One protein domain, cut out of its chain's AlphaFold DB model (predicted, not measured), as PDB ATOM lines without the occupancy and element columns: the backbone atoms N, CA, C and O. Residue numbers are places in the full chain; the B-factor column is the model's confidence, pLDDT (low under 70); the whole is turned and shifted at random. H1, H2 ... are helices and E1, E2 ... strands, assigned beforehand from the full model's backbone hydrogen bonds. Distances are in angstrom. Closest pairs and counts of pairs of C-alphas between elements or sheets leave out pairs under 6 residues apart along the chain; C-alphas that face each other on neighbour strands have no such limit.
ATOM      1  N   LEU A 744      23.747   4.559 116.575       88.88
ATOM      2  CA  LEU A 744      22.502   5.315 116.563       88.88
ATOM      3  C   LEU A 744      22.780   6.792 116.302       88.88
ATOM      4  O   LEU A 744      23.463   7.455 117.083       88.88
ATOM      5  N   VAL A 745      22.178   7.324 115.236       87.94
ATOM      6  CA  VAL A 745      22.070   8.767 114.983       87.94
ATOM      7  C   VAL A 745      20.805   9.283 115.669       87.94
ATOM      8  O   VAL A 745      19.683   8.893 115.335       87.94
ATOM      9  N   MET A 746      20.958  10.181 116.635       84.81
ATOM     10  CA  MET A 746      19.839  10.697 117.418       84.81
ATOM     11  C   MET A 746      18.894  11.554 116.562       84.81
ATOM     12  O   MET A 746      19.223  12.678 116.209       84.81
ATOM     13  N   LYS A 747      17.681  11.067 116.270       84.25
ATOM     14  CA  LYS A 747      16.668  11.819 115.492       84.25
ATOM     15  C   LYS A 747      15.777  12.745 116.334       84.25
ATOM     16  O   LYS A 747      15.130  13.635 115.797       84.25
ATOM     17  N   ARG A 748      15.732  12.540 117.656       83.00
ATOM     18  CA  ARG A 748      14.974  13.354 118.625       83.00
ATOM     19  C   ARG A 748      15.725  13.445 119.959       83.00
ATOM     20  O   ARG A 748      16.452  12.503 120.273       83.00
ATOM     21  N   PRO A 749      15.549  14.506 120.768       76.00
ATOM     22  CA  PRO A 749      16.283  14.662 122.023       76.00
ATOM     23  C   PRO A 749      15.964  13.532 123.012       76.00
ATOM     24  O   PRO A 749      14.821  13.378 123.440       76.00
ATOM     25  N   MET A 750      16.971  12.751 123.403       84.38
ATOM     26  CA  MET A 750      16.849  11.698 124.417       84.38
ATOM     27  C   MET A 750      17.967  11.826 125.449       84.38
ATOM     28  O   MET A 750      19.098  12.165 125.116       84.38
ATOM     29  N   SER A 751      17.675  11.555 126.724       90.94
ATOM     30  CA  SER A 751      18.716  11.574 127.761       90.94
ATOM     31  C   SER A 751      19.686  10.395 127.596       90.94
ATOM     32  O   SER A 751      19.274   9.306 127.199       90.94
ATOM     33  N   PHE A 752      20.954  10.553 127.993       90.62
ATOM     34  CA  PHE A 752      21.906   9.430 127.998       90.62
ATOM     35  C   PHE A 752      21.465   8.263 128.888       90.62
ATOM     36  O   PHE A 752      21.827   7.129 128.618       90.62
ATOM     37  N   GLY A 753      20.658   8.510 129.927       88.06
ATOM     38  CA  GLY A 753      20.080   7.437 130.742       88.06
ATOM     39  C   GLY A 753      18.950   6.672 130.044       88.06
ATOM     40  O   GLY A 753      18.667   5.537 130.414       88.06
ATOM     41  N   ALA A 754      18.285   7.276 129.055       86.12
ATOM     42  CA  ALA A 754      17.337   6.576 128.188       86.12
ATOM     43  C   ALA A 754      18.082   5.761 127.121       86.12
ATOM     44  O   ALA A 754      17.781   4.587 126.953       86.12
ATOM     45  N   LEU A 755      19.108   6.349 126.495       89.00
ATOM     46  CA  LEU A 755      19.965   5.655 125.525       89.00
ATOM     47  C   LEU A 755      20.697   4.459 126.142       89.00
ATOM     48  O   LEU A 755      20.700   3.383 125.564       89.00
ATOM     49  N   ALA A 756      21.251   4.615 127.348       89.50
ATOM     50  CA  ALA A 756      21.914   3.522 128.052       89.50
ATOM     51  C   ALA A 756      20.950   2.355 128.328       89.50
ATOM     52  O   ALA A 756      21.296   1.205 128.086       89.50
ATOM     53  N   ARG A 757      19.705   2.647 128.745       88.25
ATOM     54  CA  ARG A 757      18.663   1.622 128.930       88.25
ATOM     55  C   ARG A 757      18.267   0.946 127.619       88.25
ATOM     56  O   ARG A 757      18.070  -0.259 127.617       88.25
ATOM     57  N   GLN A 758      18.173   1.711 126.531       88.12
ATOM     58  CA  GLN A 758      17.901   1.168 125.201       88.12
ATOM     59  C   GLN A 758      19.020   0.219 124.742       88.12
ATOM     60  O   GLN A 758      18.726  -0.817 124.165       88.12
ATOM     61  N   GLY A 759      20.277   0.537 125.062       83.69
ATOM     62  CA  GLY A 759      21.446  -0.312 124.810       83.69
ATOM     63  C   GLY A 759      21.730  -1.373 125.882       83.69
ATOM     64  O   GLY A 759      22.843  -1.885 125.949       83.69
ATOM     65  N   ASN A 760      20.770  -1.648 126.774       86.75
ATOM     66  CA  ASN A 760      20.889  -2.604 127.882       86.75
ATOM     67  C   ASN A 760      22.167  -2.450 128.742       86.75
ATOM     68  O   ASN A 760      22.790  -3.422 129.163       86.75
ATOM     69  N   MET A 761      22.574  -1.208 129.008       90.25
ATOM     70  CA  MET A 761      23.779  -0.881 129.769       90.25
ATOM     71  C   MET A 761      23.509   0.217 130.795       90.25
ATOM     72  O   MET A 761      22.567   1.007 130.687       90.25
ATOM     73  N   ASN A 762      24.347   0.301 131.825       92.56
ATOM     74  CA  ASN A 762      24.241   1.415 132.758       92.56
ATOM     75  C   ASN A 762      24.864   2.694 132.160       92.56
ATOM     76  O   ASN A 762      25.663   2.669 131.224       92.56
ATOM     77  N   ILE A 763      24.514   3.857 132.718       89.31
ATOM     78  CA  ILE A 763      24.957   5.155 132.179       89.31
ATOM     79  C   ILE A 763      26.484   5.340 132.189       89.31
ATOM     80  O   ILE A 763      27.008   6.155 131.429       89.31
ATOM     81  N   ARG A 764      27.203   4.628 133.065       90.50
ATOM     82  CA  ARG A 764      28.665   4.682 133.129       90.50
ATOM     83  C   ARG A 764      29.273   3.882 131.980       90.50
ATOM     84  O   ARG A 764      30.112   4.433 131.277       90.50
ATOM     85  N   GLU A 765      28.797   2.663 131.759       89.50
ATOM     86  CA  GLU A 765      29.208   1.800 130.642       89.50
ATOM     87  C   GLU A 765      28.935   2.470 129.291       89.50
ATOM     88  O   GLU A 765      29.834   2.565 128.462       89.50
ATOM     89  N   PHE A 766      27.746   3.056 129.117       92.56
ATOM     90  CA  PHE A 766      27.381   3.789 127.899       92.56
ATOM     91  C   PHE A 766      28.331   4.945 127.586       92.56
ATOM     92  O   PHE A 766      28.731   5.158 126.439       92.56
ATOM     93  N   LYS A 767      28.704   5.711 128.616       89.25
ATOM     94  CA  LYS A 767      29.656   6.809 128.452       89.25
ATOM     95  C   LYS A 767      31.053   6.289 128.160       89.25
ATOM     96  O   LYS A 767      31.708   6.866 127.306       89.25
ATOM     97  N   GLU A 768      31.512   5.242 128.841       88.81
ATOM     98  CA  GLU A 768      32.828   4.634 128.601       88.81
ATOM     99  C   GLU A 768      32.946   4.099 127.162       88.81
ATOM    100  O   GLU A 768      33.930   4.411 126.494       88.81
ATOM    101  N   LEU A 769      31.904   3.434 126.647       89.75
ATOM    102  CA  LEU A 769      31.822   2.949 125.262       89.75
ATOM    103  C   LEU A 769      31.950   4.077 124.219       89.75
ATOM    104  O   LEU A 769      32.550   3.896 123.163       89.75
ATOM    105  N   ASN A 770      31.421   5.262 124.529       89.69
ATOM    106  CA  ASN A 770      31.344   6.411 123.622       89.69
ATOM    107  C   ASN A 770      32.415   7.487 123.883       89.69
ATOM    108  O   ASN A 770      32.150   8.683 123.733       89.69
ATOM    109  N   GLY A 771      33.612   7.098 124.335       81.31
ATOM    110  CA  GLY A 771      34.729   8.038 124.536       81.31
ATOM    111  C   GLY A 771      34.563   8.968 125.749       81.31
ATOM    112  O   GLY A 771      35.188  10.024 125.848       81.31
ATOM    113  N   GLY A 772      33.704   8.598 126.699       83.06
ATOM    114  CA  GLY A 772      33.464   9.271 127.978       83.06
ATOM    115  C   GLY A 772      32.369  10.342 127.969       83.06
ATOM    116  O   GLY A 772      31.848  10.664 129.042       83.06
ATOM    117  N   LEU A 773      32.026  10.910 126.803       83.12
ATOM    118  CA  LEU A 773      31.005  11.962 126.611       83.12
ATOM    119  C   LEU A 773      31.041  13.082 127.679       83.12
ATOM    120  O   LEU A 773      30.009  13.572 128.153       83.12
ATOM    121  N   ARG A 774      32.239  13.488 128.122       76.81
ATOM    122  CA  ARG A 774      32.402  14.443 129.230       76.81
ATOM    123  C   ARG A 774      31.995  15.851 128.795       76.81
ATOM    124  O   ARG A 774      32.659  16.466 127.973       76.81
ATOM    125  N   GLY A 775      30.919  16.372 129.385       74.94
ATOM    126  CA  GLY A 775      30.403  17.713 129.080       74.94
ATOM    127  C   GLY A 775      29.559  17.799 127.803       74.94
ATOM    128  O   GLY A 775      29.075  18.883 127.486       74.94
ATOM    129  N   VAL A 776      29.335  16.675 127.112       82.88
ATOM    130  CA  VAL A 776      28.431  16.579 125.957       82.88
ATOM    131  C   VAL A 776      26.986  16.581 126.458       82.88
ATOM    132  O   VAL A 776      26.660  15.880 127.418       82.88
ATOM    133  N   ARG A 777      26.109  17.372 125.834       83.19
ATOM    134  CA  ARG A 777      24.654  17.283 126.044       83.19
ATOM    135  C   ARG A 777      24.040  16.532 124.859       83.19
ATOM    136  O   ARG A 777      24.515  16.751 123.755       83.19
ATOM    137  N   PRO A 778      23.018  15.685 125.049       87.56
ATOM    138  CA  PRO A 778      22.325  15.052 123.926       87.56
ATOM    139  C   PRO A 778      21.708  16.081 122.965       87.56
ATOM    140  O   PRO A 778      21.070  17.030 123.427       87.56
ATOM    141  N   PHE A 779      21.869  15.882 121.656       85.44
ATOM    142  CA  PHE A 779      21.300  16.726 120.599       85.44
ATOM    143  C   PHE A 779      20.939  15.886 119.363       85.44
ATOM    144  O   PHE A 779      21.434  14.773 119.192       85.44
ATOM    145  N   VAL A 780      20.059  16.414 118.507       80.00
ATOM    146  CA  VAL A 780      19.660  15.754 117.253       80.00
ATOM    147  C   VAL A 780      20.851  15.730 116.293       80.00
ATOM    148  O   VAL A 780      21.411  16.777 116.001       80.00
ATOM    149  N   GLY A 781      21.236  14.547 115.824       76.12
ATOM    150  CA  GLY A 781      22.441  14.305 115.025       76.12
ATOM    151  C   GLY A 781      23.591  13.669 115.811       76.12
ATOM    152  O   GLY A 781      24.528  13.169 115.196       76.12
ATOM    153  N   LEU A 782      23.519  13.613 117.149       85.88
ATOM    154  CA  LEU A 782      24.535  12.936 117.957       85.88
ATOM    155  C   LEU A 782      24.571  11.436 117.632       85.88
ATOM    156  O   LEU A 782      23.547  10.756 117.714       85.88
ATOM    157  N   GLN A 783      25.763  10.942 117.311       87.81
ATOM    158  CA  GLN A 783      26.024   9.554 116.950       87.81
ATOM    159  C   GLN A 783      26.667   8.801 118.114       87.81
ATOM    160  O   GLN A 783      27.687   9.233 118.658       87.81
ATOM    161  N   VAL A 784      26.069   7.679 118.509       90.44
ATOM    162  CA  VAL A 784      26.516   6.886 119.661       90.44
ATOM    163  C   VAL A 784      26.490   5.392 119.359       90.44
ATOM    164  O   VAL A 784      25.556   4.888 118.748       90.44
ATOM    165  N   LYS A 785      27.513   4.692 119.842       92.81
ATOM    166  CA  LYS A 785      27.594   3.238 119.951       92.81
ATOM    167  C   LYS A 785      26.573   2.757 120.977       92.81
ATOM    168  O   LYS A 785      26.581   3.251 122.112       92.81
ATOM    169  N   MET A 786      25.696   1.841 120.581       91.81
ATOM    170  CA  MET A 786      24.545   1.425 121.391       91.81
ATOM    171  C   MET A 786      24.701   0.058 122.050       91.81
ATOM    172  O   MET A 786      23.930  -0.258 122.947       91.81
ATOM    173  N   GLU A 787      25.703  -0.722 121.663       88.50
ATOM    174  CA  GLU A 787      25.868  -2.105 122.114       88.50
ATOM    175  C   GLU A 787      27.215  -2.284 122.811       88.50
ATOM    176  O   GLU A 787      28.256  -1.937 122.250       88.50
ATOM    177  N   LYS A 788      27.191  -2.826 124.035       81.50
ATOM    178  CA  LYS A 788      28.383  -3.008 124.879       81.50
ATOM    179  C   LYS A 788      29.396  -3.966 124.253       81.50
ATOM    180  O   LYS A 788      30.593  -3.711 124.338       81.50
ATOM    181  N   ASP A 789      28.891  -5.013 123.608       77.56
ATOM    182  CA  ASP A 789      29.681  -6.101 123.029       77.56
ATOM    183  C   ASP A 789      29.704  -6.047 121.483       77.56
ATOM    184  O   ASP A 789      30.098  -7.010 120.831       77.56
ATOM    185  N   GLY A 790      29.282  -4.922 120.886       82.12
ATOM    186  CA  GLY A 790      29.307  -4.715 119.434       82.12
ATOM    187  C   GLY A 790      30.728  -4.529 118.885       82.12
ATOM    188  O   GLY A 790      31.593  -3.937 119.539       82.12
ATOM    189  N   ASN A 791      30.979  -4.997 117.660       81.31
ATOM    190  CA  ASN A 791      32.251  -4.802 116.968       81.31
ATOM    191  C   ASN A 791      32.291  -3.454 116.260       81.31
ATOM    192  O   ASN A 791      31.634  -3.254 115.238       81.31
ATOM    193  N   TYR A 792      33.108  -2.542 116.769       84.75
ATOM    194  CA  TYR A 792      33.313  -1.238 116.150       84.75
ATOM    195  C   TYR A 792      34.688  -1.110 115.494       84.75
ATOM    196  O   TYR A 792      35.038  -0.005 115.104       84.75
ATOM    197  N   GLU A 793      35.475  -2.184 115.339       82.56
ATOM    198  CA  GLU A 793      36.851  -2.087 114.822       82.56
ATOM    199  C   GLU A 793      36.909  -1.437 113.435       82.56
ATOM    200  O   GLU A 793      37.732  -0.552 113.205       82.56
ATOM    201  N   GLN A 794      36.001  -1.806 112.527       81.62
ATOM    202  CA  GLN A 794      35.932  -1.197 111.196       81.62
ATOM    203  C   GLN A 794      35.461   0.266 111.254       81.62
ATOM    204  O   GLN A 794      35.974   1.108 110.514       81.62
ATOM    205  N   TRP A 795      34.518   0.583 112.146       84.44
ATOM    206  CA  TRP A 795      34.028   1.946 112.356       84.44
ATOM    207  C   TRP A 795      35.127   2.842 112.938       84.44
ATOM    208  O   TRP A 795      35.442   3.882 112.370       84.44
ATOM    209  N   ASP A 796      35.799   2.394 113.996       84.69
ATOM    210  CA  ASP A 796      36.899   3.099 114.658       84.69
ATOM    211  C   ASP A 796      38.140   3.217 113.754       84.69
ATOM    212  O   ASP A 796      38.887   4.195 113.824       84.69
ATOM    213  N   ALA A 797      38.357   2.253 112.852       84.31
ATOM    214  CA  ALA A 797      39.429   2.314 111.860       84.31
ATOM    215  C   ALA A 797      39.180   3.340 110.742       84.31
ATOM    216  O   ALA A 797      40.139   3.695 110.042       84.31
ATOM    217  N   THR A 798      37.932   3.796 110.570       88.25
ATOM    218  CA  THR A 798      37.493   4.691 109.481       88.25
ATOM    219  C   THR A 798      36.922   6.028 109.960       88.25
ATOM    220  O   THR A 798      36.831   6.951 109.156       88.25
ATOM    221  N   HIS A 799      36.589   6.171 111.249       90.88
ATOM    222  CA  HIS A 799      35.979   7.374 111.821       90.88
ATOM    223  C   HIS A 799      36.736   7.897 113.051       90.88
ATOM    224  O   HIS A 799      37.174   7.148 113.922       90.88
ATOM    225  N   TYR A 800      36.861   9.217 113.143       89.25
ATOM    226  CA  TYR A 800      37.442   9.958 114.254       89.25
ATOM    227  C   TYR A 800      36.326  10.578 115.098       89.25
ATOM    228  O   TYR A 800      35.532  11.371 114.600       89.25
ATOM    229  N   GLN A 801      36.265  10.258 116.391       89.44
ATOM    230  CA  GLN A 801      35.308  10.899 117.295       89.44
ATOM    231  C   GLN A 801      35.822  12.261 117.768       89.44
ATOM    232  O   GLN A 801      36.900  12.356 118.358       89.44
ATOM    233  N   VAL A 802      35.011  13.305 117.613       87.44
ATOM    234  CA  VAL A 802      35.312  14.668 118.063       87.44
ATOM    235  C   VAL A 802      35.362  14.728 119.594       87.44
ATOM    236  O   VAL A 802      34.356  14.532 120.277       87.44
ATOM    237  N   LYS A 803      36.537  15.034 120.161       80.12
ATOM    238  CA  LYS A 803      36.791  14.916 121.615       80.12
ATOM    239  C   LYS A 803      36.542  16.190 122.424       80.12
ATOM    240  O   LYS A 803      36.362  16.114 123.640       80.12
ATOM    241  N   ARG A 804      36.582  17.371 121.799       82.50
ATOM    242  CA  ARG A 804      36.509  18.670 122.496       82.50
ATOM    243  C   ARG A 804      35.839  19.743 121.648       82.50
ATOM    244  O   ARG A 804      35.807  19.646 120.431       82.50
ATOM    245  N   ARG A 805      35.265  20.748 122.312       82.12
ATOM    246  CA  ARG A 805      34.493  21.814 121.662       82.12
ATOM    247  C   ARG A 805      35.429  22.790 120.945       82.12
ATOM    248  O   ARG A 805      36.439  23.170 121.533       82.12
ATOM    249  N   GLY A 806      35.041  23.229 119.746       81.38
ATOM    250  CA  GLY A 806      35.775  24.228 118.962       81.38
ATOM    251  C   GLY A 806      36.987  23.683 118.204       81.38
ATOM    252  O   GLY A 806      37.867  24.467 117.885       81.38
ATOM    253  N   ILE A 807      37.049  22.367 117.983       86.06
ATOM    254  CA  ILE A 807      37.982  21.750 117.034       86.06
ATOM    255  C   ILE A 807      37.346  21.794 115.635       86.06
ATOM    256  O   ILE A 807      36.147  21.529 115.518       86.06
ATOM    257  N   ASP A 808      38.119  22.160 114.617       88.62
ATOM    258  CA  ASP A 808      37.694  22.206 113.211       88.62
ATOM    259  C   ASP A 808      38.312  21.054 112.392       88.62
ATOM    260  O   ASP A 808      39.072  20.240 112.928       88.62
ATOM    261  N   LEU A 809      37.941  20.934 111.109       88.06
ATOM    262  CA  LEU A 809      38.471  19.879 110.237       88.06
ATOM    263  C   LEU A 809      39.985  19.997 110.067       88.06
ATOM    264  O   LEU A 809      40.662  18.977 110.150       88.06
ATOM    265  N   GLY A 810      40.534  21.205 109.937       88.25
ATOM    266  CA  GLY A 810      41.977  21.427 109.838       88.25
ATOM    267  C   GLY A 810      42.768  20.980 111.069       88.25
ATOM    268  O   GLY A 810      43.883  20.463 110.948       88.25
ATOM    269  N   ASP A 811      42.219  21.134 112.273       90.12
ATOM    270  CA  ASP A 811      42.809  20.586 113.494       90.12
ATOM    271  C   ASP A 811      42.757  19.048 113.518       90.12
ATOM    272  O   ASP A 811      43.733  18.408 113.917       90.12
ATOM    273  N   ILE A 812      41.655  18.445 113.057       91.44
ATOM    274  CA  ILE A 812      41.496  16.981 112.972       91.44
ATOM    275  C   ILE A 812      42.417  16.389 111.894       91.44
ATOM    276  O   ILE A 812      43.076  15.379 112.142       91.44
ATOM    277  N   ALA A 813      42.529  17.041 110.737       90.62
ATOM    278  CA  ALA A 813      43.413  16.672 109.634       90.62
ATOM    279  C   ALA A 813      44.876  16.606 110.097       90.62
ATOM    280  O   ALA A 813      45.570  15.619 109.851       90.62
ATOM    281  N   LYS A 814      45.319  17.597 110.886       91.19
ATOM    282  CA  LYS A 814      46.650  17.596 111.519       91.19
ATOM    283  C   LYS A 814      46.834  16.468 112.530       91.19
ATOM    284  O   LYS A 814      47.935  15.933 112.631       91.19
ATOM    285  N   GLU A 815      45.806  16.130 113.311       91.44
ATOM    286  CA  GLU A 815      45.876  15.016 114.269       91.44
ATOM    287  C   GLU A 815      45.962  13.651 113.569       91.44
ATOM    288  O   GLU A 815      46.590  12.733 114.102       91.44
ATOM    289  N   LEU A 816      45.344  13.522 112.395       89.81
ATOM    290  CA  LEU A 816      45.288  12.292 111.605       89.81
ATOM    291  C   LEU A 816      46.396  12.176 110.547       89.81
ATOM    292  O   LEU A 816      46.540  11.104 109.963       89.81
ATOM    293  N   ASP A 817      47.184  13.237 110.339       91.44
ATOM    294  CA  ASP A 817      48.222  13.345 109.301       91.44
ATOM    295  C   ASP A 817      47.669  13.109 107.877       91.44
ATOM    296  O   ASP A 817      48.217  12.344 107.084       91.44
ATOM    297  N   ILE A 818      46.540  13.758 107.569       90.62
ATOM    298  CA  ILE A 818      45.859  13.724 106.261       90.62
ATOM    299  C   ILE A 818      45.514  15.142 105.790       90.62
ATOM    300  O   ILE A 818      45.567  16.087 106.574       90.62
ATOM    301  N   ASP A 819      45.177  15.296 104.508       90.94
ATOM    302  CA  ASP A 819      44.751  16.586 103.953       90.94
ATOM    303  C   ASP A 819      43.341  16.964 104.446       90.94
ATOM    304  O   ASP A 819      42.473  16.100 104.583       90.94
ATOM    305  N   GLU A 820      43.116  18.251 104.710       90.31
ATOM    306  CA  GLU A 820      41.812  18.778 105.133       90.31
ATOM    307  C   GLU A 820      40.776  18.624 104.011       90.31
ATOM    308  O   GLU A 820      39.653  18.209 104.291       90.31
ATOM    309  N   GLU A 821      41.185  18.799 102.745       88.25
ATOM    310  CA  GLU A 821      40.311  18.590 101.576       88.25
ATOM    311  C   GLU A 821      39.781  17.143 101.513       88.25
ATOM    312  O   GLU A 821      38.634  16.908 101.141       88.25
ATOM    313  N   VAL A 822      40.572  16.154 101.955       87.44
ATOM    314  CA  VAL A 822      40.142  14.742 101.997       87.44
ATOM    315  C   VAL A 822      39.065  14.519 103.061       87.44
ATOM    316  O   VAL A 822      38.153  13.718 102.859       87.44
ATOM    317  N   LEU A 823      39.142  15.218 104.198       89.38
ATOM    318  CA  LEU A 823      38.100  15.150 105.223       89.38
ATOM    319  C   LEU A 823      36.807  15.831 104.768       89.38
ATOM    320  O   LEU A 823      35.730  15.300 105.040       89.38
ATOM    321  N   GLU A 824      36.908  16.961 104.070       87.62
ATOM    322  CA  GLU A 824      35.757  17.658 103.484       87.62
ATOM    323  C   GLU A 824      35.054  16.784 102.432       87.62
ATOM    324  O   GLU A 824      33.838  16.598 102.497       87.62
ATOM    325  N   GLU A 825      35.809  16.149 101.527       87.06
ATOM    326  CA  GLU A 825      35.259  15.244 100.506       87.06
ATOM    327  C   GLU A 825      34.579  13.997 101.095       87.06
ATOM    328  O   GLU A 825      33.581  13.515 100.551       87.06
ATOM    329  N   LEU A 826      35.108  13.453 102.197       86.19
ATOM    330  CA  LEU A 826      34.561  12.256 102.847       86.19
ATOM    331  C   LEU A 826      33.330  12.533 103.721       86.19
ATOM    332  O   LEU A 826      32.618  11.579 104.046       86.19
ATOM    333  N   ASN A 827      33.088  13.793 104.097       88.19
ATOM    334  CA  ASN A 827      31.999  14.206 104.988       88.19
ATOM    335  C   ASN A 827      31.280  15.466 104.459       88.19
ATOM    336  O   ASN A 827      31.230  16.486 105.159       88.19
ATOM    337  N   PRO A 828      30.716  15.430 103.238       81.12
ATOM    338  CA  PRO A 828      30.091  16.599 102.611       81.12
ATOM    339  C   PRO A 828      28.912  17.164 103.422       81.12
ATOM    340  O   PRO A 828      28.558  18.332 103.294       81.12
ATOM    341  N   GLU A 829      28.302  16.361 104.294       76.38
ATOM    342  CA  GLU A 829      27.229  16.777 105.198       76.38
ATOM    343  C   GLU A 829      27.668  17.761 106.295       76.38
ATOM    344  O   GLU A 829      26.817  18.389 106.927       76.38
ATOM    345  N   LEU A 830      28.974  17.903 106.545       77.19
ATOM    346  CA  LEU A 830      29.496  18.794 107.584       77.19
ATOM    347  C   LEU A 830      29.588  20.258 107.142       77.19
ATOM    348  O   LEU A 830      29.740  21.121 108.004       77.19
ATOM    349  N   GLU A 831      29.422  20.570 105.850       69.31
ATOM    350  CA  GLU A 831      29.356  21.963 105.374       69.31
ATOM    351  C   GLU A 831      28.204  22.750 106.029       69.31
ATOM    352  O   GLU A 831      28.299  23.963 106.228       69.31
ATOM    353  N   GLU A 832      27.122  22.059 106.405       65.94
ATOM    354  CA  GLU A 832      25.915  22.658 106.986       65.94
ATOM    355  C   GLU A 832      25.778  22.425 108.505       65.94
ATOM    356  O   GLU A 832      24.816  22.898 109.122       65.94
ATOM    357  N   VAL A 833      26.724  21.715 109.139       68.12
ATOM    358  CA  VAL A 833      26.616  21.261 110.538       68.12
ATOM    359  C   VAL A 833      27.835  21.686 111.358       68.12
ATOM    360  O   VAL A 833      28.976  21.378 111.036       68.12
ATOM    361  N   GLU A 834      27.603  22.362 112.488       79.88
ATOM    362  CA  GLU A 834      28.680  22.738 113.415       79.88
ATOM    363  C   GLU A 834      29.343  21.487 114.027       79.88
ATOM    364  O   GLU A 834      28.666  20.642 114.621       79.88
ATOM    365  N   ILE A 835      30.677  21.394 113.949       83.44
ATOM    366  CA  ILE A 835      31.444  20.292 114.545       83.44
ATOM    367  C   ILE A 835      31.371  20.369 116.074       83.44
ATOM    368  O   ILE A 835      31.923  21.262 116.724       83.44
ATOM    369  N   GLN A 836      30.687  19.394 116.669       83.38
ATOM    370  CA  GLN A 836      30.458  19.315 118.107       83.38
ATOM    371  C   GLN A 836      31.059  18.039 118.719       83.38
ATOM    372  O   GLN A 836      31.131  16.999 118.062       83.38
ATOM    373  N   PRO A 837      31.468  18.080 120.003       82.94
ATOM    374  CA  PRO A 837      31.971  16.905 120.708       82.94
ATOM    375  C   PRO A 837      30.987  15.734 120.671       82.94
ATOM    376  O   PRO A 837      29.824  15.890 121.042       82.94
ATOM    377  N   GLY A 838      31.478  14.558 120.280       77.75
ATOM    378  CA  GLY A 838      30.688  13.337 120.131       77.75
ATOM    379  C   GLY A 838      30.240  13.024 118.701       77.75
ATOM    380  O   GLY A 838      29.785  11.906 118.479       77.75
ATOM    381  N   LEU A 839      30.395  13.945 117.739       85.44
ATOM    382  CA  LEU A 839      30.271  13.607 116.315       85.44
ATOM    383  C   LEU A 839      31.412  12.683 115.876       85.44
ATOM    384  O   LEU A 839      32.497  12.704 116.464       85.44
ATOM    385  N   TRP A 840      31.163  11.898 114.833       89.00
ATOM    386  CA  TRP A 840      32.163  11.061 114.183       89.00
ATOM    387  C   TRP A 840      32.461  11.621 112.795       89.00
ATOM    388  O   TRP A 840      31.538  11.933 112.052       89.00
ATOM    389  N   ILE A 841      33.747  11.765 112.481       88.19
ATOM    390  CA  ILE A 841      34.265  12.303 111.221       88.19
ATOM    391  C   ILE A 841      34.933  11.162 110.470       88.19
ATOM    392  O   ILE A 841      35.894  10.573 110.967       88.19
ATOM    393  N   ARG A 842      34.441  10.826 109.286       90.94
ATOM    394  CA  ARG A 842      35.038   9.806 108.434       90.94
ATOM    395  C   ARG A 842      36.380  10.286 107.888       90.94
ATOM    396  O   ARG A 842      36.479  11.395 107.380       90.94
ATOM    397  N   TYR A 843      37.414   9.459 107.972       88.06
ATOM    398  CA  TYR A 843      38.762   9.810 107.507       88.06
ATOM    399  C   TYR A 843      39.420   8.743 106.622       88.06
ATOM    400  O   TYR A 843      40.563   8.921 106.198       88.06
TER     401      TYR A 843
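What this domain is: This is residues 744 to 843 of the 844 residues of the protein "OmpA family protein" of Croceimicrobium hydrocarbonivorans (UniProt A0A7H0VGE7). Two small lobes stand side by side along the longest axis, joined by the link of residues 786 to 792. The first lobe holds H1 and H2, about perpendicular to each other, with E1, its short partner stretch 744 to 745 and the loop 770 to 782; the second holds a small ribbon of two strands, E2 and E3, with H3, H4, H5 and H6 round it. The printed part has 100 residues, in the order H1, H2, E1, H3, E2, H4, H5, H6, E3; the sheet E2 - E3 is antiparallel. The class is mostly helix, with under half of the residues in named elements. The whole is compact, with a radius of gyration of the C-alphas of 13.8 A and spans of 39 by 26 by 20 A.

How they stand to each other: H1, residues 752 to 758, and H2, residues 763 to 769, touch, about perpendicular at 84 degrees; their closest C-alphas, of Ala 756 and Ile 763, are 5.4 A apart. E1, residues 783 to 785, pairs with no named strand, but its residues 783 to 784 pair antiparallel with residues 744 to 745. Its closest C-alpha pair with H2 is Lys 785 and Leu 769, 6.8 A. H3, residues 793 to 798, has a tight link to E2, residues 799 to 801. E2 and E3, residues 840 to 842, are antiparallel neighbours at 152 degrees, with N 800 and O 841 within hydrogen-bond range at 2.7 A and N 841 and O 800 at 2.8 A. Between the lobes, the closest C-alphas of E1 and E3, those of Gln 783 and Trp 840, are 6.9 A apart. H4, residues 809 to 816, and H5, residues 820 to 826, touch, about perpendicular at 85 degrees; their closest C-alphas, of Ala 813 and Glu 820, are 5.2 A apart. The closest C-alphas of H5 and E3, of Leu 826 and Arg 842, are 6.1 A apart. H6, residues 828 to 832, is close to H5 but not clearly touching, with C-alphas Leu 830 and Glu 824 closest at 7.6 A. In H1 to H5 every O i to N i+4 pair is within hydrogen-bond range; in H6 it is 0 of 1, and 0 of 2 for O i to N i+3.

Where its parts are: H1 begins at C-alpha 752, (21.906, 9.430, 127.998), and is 9.6 A long from first to last C-alpha; H2 is 10.0 A, E1 7.2 A, H3 8.7 A and E2 6.5 A. H4 is 10.3 A, H5 10.0 A and H6 8.6 A. E3, 6.5 A, ends at C-alpha 842, (35.038, 9.806, 108.434).

The domain as a whole: The C-alphas of Arg 757 and Asp 819 are the two farthest apart, 39.1 A. The printed part has no cut; the link from H2 to E1 is long. The mean pLDDT of the printed part is 85.6, and residues 831 to 833 are under 70.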